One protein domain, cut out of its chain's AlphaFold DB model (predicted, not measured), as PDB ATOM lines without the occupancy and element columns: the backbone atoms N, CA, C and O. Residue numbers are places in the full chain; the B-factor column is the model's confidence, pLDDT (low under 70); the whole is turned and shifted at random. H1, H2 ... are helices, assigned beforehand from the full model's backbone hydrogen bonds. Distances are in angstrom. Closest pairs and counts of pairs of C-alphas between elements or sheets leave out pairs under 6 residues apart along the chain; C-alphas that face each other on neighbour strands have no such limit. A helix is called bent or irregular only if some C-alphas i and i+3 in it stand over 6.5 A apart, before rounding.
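Overview. This is residues 480 to 540 of the 573 residues of the protein "Hypothetical protein" of Symbiodinium sp. CCMP2592 (UniProt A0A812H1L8). One long straight helix, H1, makes most of the length; past its last residue the chain loops through residues 504 to 515 into a short helix, H2, and from there an unnamed tail, residues 523 to 540, folds back along the length of H1 toward the end where H1 begins. The whole has the outline of a long, narrow U, with H1 as one arm, the tail as the other, and the loop and H2 at the closed end. The printed part has 61 residues with two named helices, H1 then H2, and no named strand; its class is all helix, though 30 of the 61 residues, under half, are in named elements. It is loose, with a radius of gyration of the C-alphas of 14.5 A, and elongated, spanning 44 by 23 by 17 A.

Along the chain. Find C-alpha 481 at (-10.910, 31.584, 38.309); from there H1, residues 481 to 503, runs 32.6 A to C-alpha 503 at (-24.953, 47.328, 13.521). Go on to Pro 516, where H2, residues 516 to 522, begins; it ends at C-alpha 522, at (-22.190, 53.885, 5.212).

Arrangement. H1 and H2 are apart, with no C-alpha of the one within 8 A of the other. Look along H1 and you find each O i to N i+4 pair within hydrogen-bond range; in H2, 1 of 3 such pairs is, and 2 of 4 O i to N i+3 pairs are. H2 is neither bent nor irregular, but only just: C-alphas 518 and 521 are 6.3 A apart.

Size, cuts and confidence. The two C-alphas farthest apart are those of Ser 480 and Pro 521, at 44.3 A, while those of Ser 480 and Pro 540 are 14.7 A apart. The printed part has no cut, and the link from H1 to H2, 12 residues, is long. The mean pLDDT of the printed part is 74.1; look for values under 70 at residue 512 and residues 527 to 540.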
ATOM      1  N   SER A 480      -8.947  35.168  40.959       80.31
ATOM      2  CA  SER A 480      -9.592  33.868  41.096       80.31
ATOM      3  C   SER A 480     -10.099  33.408  39.721       80.31
ATOM      4  O   SER A 480     -10.289  34.214  38.808       80.31
ATOM      5  N   GLN A 481     -10.320  32.102  39.551       79.44
ATOM      6  CA  GLN A 481     -10.910  31.584  38.309       79.44
ATOM      7  C   GLN A 481     -12.274  32.237  38.018       79.44
ATOM      8  O   GLN A 481     -12.608  32.471  36.862       79.44
ATOM      9  N   GLU A 482     -13.026  32.582  39.065       86.44
ATOM     10  CA  GLU A 482     -14.309  33.280  38.967       86.44
ATOM     11  C   GLU A 482     -14.147  34.731  38.505       86.44
ATOM     12  O   GLU A 482     -14.864  35.167  37.613       86.44
ATOM     13  N   GLU A 483     -13.179  35.473  39.049       80.25
ATOM     14  CA  GLU A 483     -12.885  36.846  38.615       80.25
ATOM     15  C   GLU A 483     -12.367  36.885  37.173       80.25
ATOM     16  O   GLU A 483     -12.697  37.791  36.409       80.25
ATOM     17  N   GLU A 484     -11.553  35.900  36.789       80.06
ATOM     18  CA  GLU A 484     -11.063  35.745  35.420       80.06
ATOM     19  C   GLU A 484     -12.217  35.459  34.454       80.06
ATOM     20  O   GLU A 484     -12.332  36.135  33.429       80.06
ATOM     21  N   LYS A 485     -13.118  34.538  34.817       84.81
ATOM     22  CA  LYS A 485     -14.347  34.262  34.066       84.81
ATOM     23  C   LYS A 485     -15.236  35.504  33.968       84.81
ATOM     24  O   LYS A 485     -15.662  35.844  32.872       84.81
ATOM     25  N   ALA A 486     -15.446  36.228  35.065       85.38
ATOM     26  CA  ALA A 486     -16.267  37.437  35.079       85.38
ATOM     27  C   ALA A 486     -15.684  38.551  34.195       85.38
ATOM     28  O   ALA A 486     -16.428  39.238  33.495       85.38
ATOM     29  N   ARG A 487     -14.356  38.730  34.176       80.38
ATOM     30  CA  ARG A 487     -13.694  39.692  33.276       80.38
ATOM     31  C   ARG A 487     -13.798  39.286  31.816       80.38
ATOM     32  O   ARG A 487     -14.049  40.149  30.979       80.38
ATOM     33  N   LEU A 488     -13.605  38.001  31.520       81.81
ATOM     34  CA  LEU A 488     -13.795  37.446  30.182       81.81
ATOM     35  C   LEU A 488     -15.225  37.690  29.701       81.81
ATOM     36  O   LEU A 488     -15.413  38.291  28.651       81.81
ATOM     37  N   GLU A 489     -16.221  37.306  30.499       85.94
ATOM     38  CA  GLU A 489     -17.637  37.525  30.191       85.94
ATOM     39  C   GLU A 489     -17.962  39.010  30.024       85.94
ATOM     40  O   GLU A 489     -18.651  39.375  29.082       85.94
ATOM     41  N   SER A 490     -17.433  39.882  30.885       83.06
ATOM     42  CA  SER A 490     -17.648  41.331  30.769       83.06
ATOM     43  C   SER A 490     -17.016  41.906  29.500       83.06
ATOM     44  O   SER A 490     -17.614  42.762  28.860       83.06
ATOM     45  N   SER A 491     -15.832  41.421  29.113       79.06
ATOM     46  CA  SER A 491     -15.141  41.863  27.893       79.06
ATOM     47  C   SER A 491     -15.880  41.403  26.637       79.06
ATOM     48  O   SER A 491     -16.040  42.188  25.708       79.06
ATOM     49  N   TRP A 492     -16.377  40.162  26.626       83.25
ATOM     50  CA  TRP A 492     -17.204  39.635  25.538       83.25
ATOM     51  C   TRP A 492     -18.559  40.332  25.448       83.25
ATOM     52  O   TRP A 492     -18.968  40.709  24.362       83.25
ATOM     53  N   ARG A 493     -19.227  40.598  26.575       84.62
ATOM     54  CA  ARG A 493     -20.480  41.370  26.577       84.62
ATOM     55  C   ARG A 493     -20.280  42.790  26.072       84.62
ATOM     56  O   ARG A 493     -21.095  43.273  25.300       84.62
ATOM     57  N   LEU A 494     -19.202  43.452  26.500       80.12
ATOM     58  CA  LEU A 494     -18.844  44.777  25.999       80.12
ATOM     59  C   LEU A 494     -18.627  44.734  24.484       80.12
ATOM     60  O   LEU A 494     -19.090  45.615  23.772       80.12
ATOM     61  N   TRP A 495     -17.950  43.698  23.998       79.00
ATOM     62  CA  TRP A 495     -17.720  43.484  22.576       79.00
ATOM     63  C   TRP A 495     -19.011  43.267  21.783       79.00
ATOM     64  O   TRP A 495     -19.229  43.957  20.791       79.00
ATOM     65  N   ASP A 496     -19.876  42.362  22.238       83.62
ATOM     66  CA  ASP A 496     -21.161  42.081  21.596       83.62
ATOM     67  C   ASP A 496     -22.049  43.329  21.575       83.62
ATOM     68  O   ASP A 496     -22.624  43.655  20.542       83.62
ATOM     69  N   MET A 497     -22.087  44.080  22.680       81.50
ATOM     70  CA  MET A 497     -22.803  45.353  22.766       81.50
ATOM     71  C   MET A 497     -22.251  46.378  21.769       81.50
ATOM     72  O   MET A 497     -23.025  47.027  21.075       81.50
ATOM     73  N   LEU A 498     -20.926  46.513  21.639       76.94
ATOM     74  CA  LEU A 498     -20.325  47.422  20.657       76.94
ATOM     75  C   LEU A 498     -20.638  47.001  19.215       76.94
ATOM     76  O   LEU A 498     -20.875  47.864  18.370       76.94
ATOM     77  N   LEU A 499     -20.656  45.697  18.922       80.06
ATOM     78  CA  LEU A 499     -21.064  45.180  17.614       80.06
ATOM     79  C   LEU A 499     -22.546  45.444  17.337       80.06
ATOM     80  O   LEU A 499     -22.887  45.873  16.237       80.06
ATOM     81  N   GLU A 500     -23.415  45.232  18.324       83.44
ATOM     82  CA  GLU A 500     -24.843  45.534  18.231       83.44
ATOM     83  C   GLU A 500     -25.071  47.026  17.976       83.44
ATOM     84  O   GLU A 500     -25.794  47.395  17.051       83.44
ATOM     85  N   GLN A 501     -24.393  47.898  18.725       78.88
ATOM     86  CA  GLN A 501     -24.481  49.341  18.524       78.88
ATOM     87  C   GLN A 501     -23.934  49.774  17.158       78.88
ATOM     88  O   GLN A 501     -24.525  50.634  16.507       78.88
ATOM     89  N   ALA A 502     -22.839  49.167  16.689       77.12
ATOM     90  CA  ALA A 502     -22.289  49.435  15.361       77.12
ATOM     91  C   ALA A 502     -23.230  48.970  14.234       77.12
ATOM     92  O   ALA A 502     -23.290  49.614  13.184       77.12
ATOM     93  N   ALA A 503     -23.971  47.878  14.453       79.50
ATOM     94  CA  ALA A 503     -24.953  47.328  13.521       79.50
ATOM     95  C   ALA A 503     -26.326  48.024  13.591       79.50
ATOM     96  O   ALA A 503     -27.111  47.925  12.641       79.50
ATOM     97  N   SER A 504     -26.618  48.726  14.692       81.31
ATOM     98  CA  SER A 504     -27.894  49.401  14.923       81.31
ATOM     99  C   SER A 504     -28.231  50.366  13.780       81.31
ATOM    100  O   SER A 504     -27.381  51.145  13.337       81.31
ATOM    101  N   PRO A 505     -29.487  50.365  13.296       77.75
ATOM    102  CA  PRO A 505     -29.914  51.280  12.251       77.75
ATOM    103  C   PRO A 505     -30.019  52.730  12.714       77.75
ATOM    104  O   PRO A 505     -29.973  53.637  11.882       77.75
ATOM    105  N   THR A 506     -30.165  52.938  14.022       82.75
ATOM    106  CA  THR A 506     -30.339  54.259  14.617       82.75
ATOM    107  C   THR A 506     -28.988  54.728  15.152       82.75
ATOM    108  O   THR A 506     -28.416  54.011  15.981       82.75
ATOM    109  N   PRO A 507     -28.466  55.891  14.716       73.44
ATOM    110  CA  PRO A 507     -27.218  56.429  15.239       73.44
ATOM    111  C   PRO A 507     -27.378  56.699  16.734       73.44
ATOM    112  O   PRO A 507     -28.123  57.588  17.145       73.44
ATOM    113  N   GLN A 508     -26.698  55.893  17.540       76.94
ATOM    114  CA  GLN A 508     -26.635  56.083  18.979       76.94
ATOM    115  C   GLN A 508     -25.618  57.198  19.283       76.94
ATOM    116  O   GLN A 508     -24.461  57.083  18.871       76.94
ATOM    117  N   PRO A 509     -26.030  58.308  19.926       76.12
ATOM    118  CA  PRO A 509     -25.162  59.467  20.162       76.12
ATOM    119  C   PRO A 509     -24.029  59.177  21.157       76.12
ATOM    120  O   PRO A 509     -23.036  59.896  21.200       76.12
ATOM    121  N   ASP A 510     -24.194  58.129  21.954       76.50
ATOM    122  CA  ASP A 510     -23.265  57.593  22.942       76.50
ATOM    123  C   ASP A 510     -22.221  56.643  22.341       76.50
ATOM    124  O   ASP A 510     -21.226  56.330  22.996       76.50
ATOM    125  N   LEU A 511     -22.380  56.222  21.080       72.94
ATOM    126  CA  LEU A 511     -21.370  55.402  20.425       72.94
ATOM    127  C   LEU A 511     -20.103  56.248  20.201       72.94
ATOM    128  O   LEU A 511     -20.188  57.307  19.571       72.94
ATOM    129  N   PRO A 512     -18.912  55.806  20.652       69.25
ATOM    130  CA  PRO A 512     -17.667  56.546  20.476       69.25
ATOM    131  C   PRO A 512     -17.188  56.444  19.020       69.25
ATOM    132  O   PRO A 512     -16.205  55.777  18.711       69.25
ATOM    133  N   VAL A 513     -17.906  57.094  18.105       72.06
ATOM    134  CA  VAL A 513     -17.571  57.215  16.686       72.06
ATOM    135  C   VAL A 513     -17.253  58.676  16.407       72.06
ATOM    136  O   VAL A 513     -18.009  59.566  16.784       72.06
ATOM    137  N   ALA A 514     -16.144  58.948  15.718       71.75
ATOM    138  CA  ALA A 514     -15.707  60.310  15.411       71.75
ATOM    139  C   ALA A 514     -16.739  61.124  14.602       71.75
ATOM    140  O   ALA A 514     -16.704  62.352  14.620       71.75
ATOM    141  N   SER A 515     -17.635  60.463  13.860       79.38
ATOM    142  CA  SER A 515     -18.677  61.104  13.048       79.38
ATOM    143  C   SER A 515     -19.906  60.188  12.902       79.38
ATOM    144  O   SER A 515     -20.026  59.482  11.898       79.38
ATOM    145  N   PRO A 516     -20.823  60.165  13.890       76.44
ATOM    146  CA  PRO A 516     -21.960  59.236  13.911       76.44
ATOM    147  C   PRO A 516     -22.936  59.452  12.742       76.44
ATOM    148  O   PRO A 516     -23.471  58.487  12.196       76.44
ATOM    149  N   GLU A 517     -23.105  60.698  12.292       80.25
ATOM    150  CA  GLU A 517     -23.962  61.050  11.151       80.25
ATOM    151  C   GLU A 517     -23.451  60.478   9.819       80.25
ATOM    152  O   GLU A 517     -24.245  60.105   8.960       80.25
ATOM    153  N   GLN A 518     -22.128  60.373   9.650       80.19
ATOM    154  CA  GLN A 518     -21.508  59.812   8.441       80.19
ATOM    155  C   GLN A 518     -21.428  58.282   8.486       80.19
ATOM    156  O   GLN A 518     -21.482  57.625   7.448       80.19
ATOM    157  N   TRP A 519     -21.331  57.717   9.690       77.88
ATOM    158  CA  TRP A 519     -21.298  56.276   9.917       77.88
ATOM    159  C   TRP A 519     -22.622  55.596   9.553       77.88
ATOM    160  O   TRP A 519     -22.637  54.619   8.805       77.88
ATOM    161  N   ALA A 520     -23.742  56.129  10.049       80.50
ATOM    162  CA  ALA A 520     -25.064  55.523   9.894       80.50
ATOM    163  C   ALA A 520     -25.459  55.155   8.445       80.50
ATOM    164  O   ALA A 520     -25.982  54.048   8.266       80.50
ATOM    165  N   PRO A 521     -25.222  56.003   7.418       84.06
ATOM    166  CA  PRO A 521     -25.529  55.655   6.029       84.06
ATOM    167  C   PRO A 521     -24.521  54.681   5.403       84.06
ATOM    168  O   PRO A 521     -24.904  53.890   4.549       84.06
ATOM    169  N   GLN A 522     -23.253  54.695   5.826       82.44
ATOM    170  CA  GLN A 522     -22.190  53.885   5.212       82.44
ATOM    171  C   GLN A 522     -21.978  52.532   5.897       82.44
ATOM    172  O   GLN A 522     -21.193  51.712   5.425       82.44
ATOM    173  N   ARG A 523     -22.695  52.258   6.992       78.88
ATOM    174  CA  ARG A 523     -22.546  51.024   7.777       78.88
ATOM    175  C   ARG A 523     -22.752  49.744   6.960       78.88
ATOM    176  O   ARG A 523     -22.045  48.772   7.182       78.88
ATOM    177  N   ALA A 524     -23.689  49.748   6.005       77.12
ATOM    178  CA  ALA A 524     -24.000  48.576   5.179       77.12
ATOM    179  C   ALA A 524     -22.870  48.241   4.191       77.12
ATOM    180  O   ALA A 524     -22.696  47.086   3.810       77.12
ATOM    181  N   GLU A 525     -22.095  49.253   3.803       77.56
ATOM    182  CA  GLU A 525     -20.958  49.144   2.885       77.56
ATOM    183  C   GLU A 525     -19.624  49.027   3.636       77.56
ATOM    184  O   GLU A 525     -18.604  48.639   3.062       77.56
ATOM    185  N   THR A 526     -19.623  49.344   4.932       70.56
ATOM    186  CA  THR A 526     -18.434  49.277   5.768       70.56
ATOM    187  C   THR A 526     -18.211  47.845   6.223       70.56
ATOM    188  O   THR A 526     -18.847  47.348   7.151       70.56
ATOM    189  N   ALA A 527     -17.245  47.176   5.600       64.62
ATOM    190  CA  ALA A 527     -16.744  45.917   6.120       64.62
ATOM    191  C   ALA A 527     -15.983  46.189   7.427       64.62
ATOM    192  O   ALA A 527     -14.937  46.843   7.423       64.62
ATOM    193  N   ILE A 528     -16.493  45.666   8.543       64.69
ATOM    194  CA  ILE A 528     -15.765  45.644   9.812       64.69
ATOM    195  C   ILE A 528     -14.636  44.615   9.666       64.69
ATOM    196  O   ILE A 528     -14.778  43.434   9.973       64.69
ATOM    197  N   THR A 529     -13.497  45.049   9.128       52.78
ATOM    198  CA  THR A 529     -12.297  44.217   9.036       52.78
ATOM    199  C   THR A 529     -11.556  44.290  10.362       52.78
ATOM    200  O   THR A 529     -10.706  45.155  10.574       52.78
ATOM    201  N   MET A 530     -11.896  43.393  11.280       54.25
ATOM    202  CA  MET A 530     -11.180  43.239  12.542       54.25
ATOM    203  C   MET A 530     -10.008  42.285  12.336       54.25
ATOM    204  O   MET A 530     -10.102  41.094  12.619       54.25
ATOM    205  N   SER A 531      -8.897  42.799  11.800       45.00
ATOM    206  CA  SER A 531      -7.648  42.040  11.820       45.00
ATOM    207  C   SER A 531      -7.124  42.014  13.260       45.00
ATOM    208  O   SER A 531      -6.721  43.044  13.799       45.00
ATOM    209  N   ASP A 532      -7.156  40.839  13.880       47.34
ATOM    210  CA  ASP A 532      -6.381  40.456  15.070       47.34
ATOM    211  C   ASP A 532      -6.760  41.057  16.439       47.34
ATOM    212  O   ASP A 532      -6.092  40.761  17.429       47.34
ATOM    213  N   GLN A 533      -7.851  41.822  16.553       51.53
ATOM    214  CA  GLN A 533      -8.330  42.372  17.838       51.53
ATOM    215  C   GLN A 533      -9.655  41.767  18.316       51.53
ATOM    216  O   GLN A 533     -10.510  42.465  18.854       51.53
ATOM    217  N   VAL A 534      -9.831  40.451  18.172       54.56
ATOM    218  CA  VAL A 534     -10.765  39.750  19.069       54.56
ATOM    219  C   VAL A 534     -10.293  40.043  20.499       54.56
ATOM    220  O   VAL A 534      -9.081  39.962  20.725       54.56
ATOM    221  N   PRO A 535     -11.172  40.380  21.465       54.75
ATOM    222  CA  PRO A 535     -10.801  40.526  22.870       54.75
ATOM    223  C   PRO A 535     -10.353  39.171  23.436       54.75
ATOM    224  O   PRO A 535     -11.044  38.490  24.187       54.75
ATOM    225  N   ALA A 536      -9.151  38.753  23.059       55.03
ATOM    226  CA  ALA A 536      -8.463  37.627  23.629       55.03
ATOM    227  C   ALA A 536      -7.853  38.125  24.933       55.03
ATOM    228  O   ALA A 536      -6.831  38.814  24.947       55.03
ATOM    229  N   TRP A 537      -8.477  37.767  26.054       60.56
ATOM    230  CA  TRP A 537      -7.812  37.872  27.344       60.56
ATOM    231  C   TRP A 537      -6.698  36.826  27.391       60.56
ATOM    232  O   TRP A 537      -6.853  35.714  27.898       60.56
ATOM    233  N   LEU A 538      -5.551  37.165  26.811       59.44
ATOM    234  CA  LEU A 538      -4.352  36.360  26.931       59.44
ATOM    235  C   LEU A 538      -3.832  36.569  28.343       59.44
ATOM    236  O   LEU A 538      -3.177  37.570  28.629       59.44
ATOM    237  N   LYS A 539      -4.139  35.629  29.242       62.91
ATOM    238  CA  LYS A 539      -3.504  35.575  30.558       62.91
ATOM    239  C   LYS A 539      -1.997  35.522  30.313       62.91
ATOM    240  O   LYS A 539      -1.520  34.487  29.833       62.91
ATOM    241  N   PRO A 540      -1.226  36.588  30.612       62.81
ATOM    242  CA  PRO A 540       0.213  36.504  30.471       62.81
ATOM    243  C   PRO A 540       0.645  35.369  31.387       62.81
ATOM    244  O   PRO A 540       0.351  35.387  32.588       62.81
TER     245      PRO A 540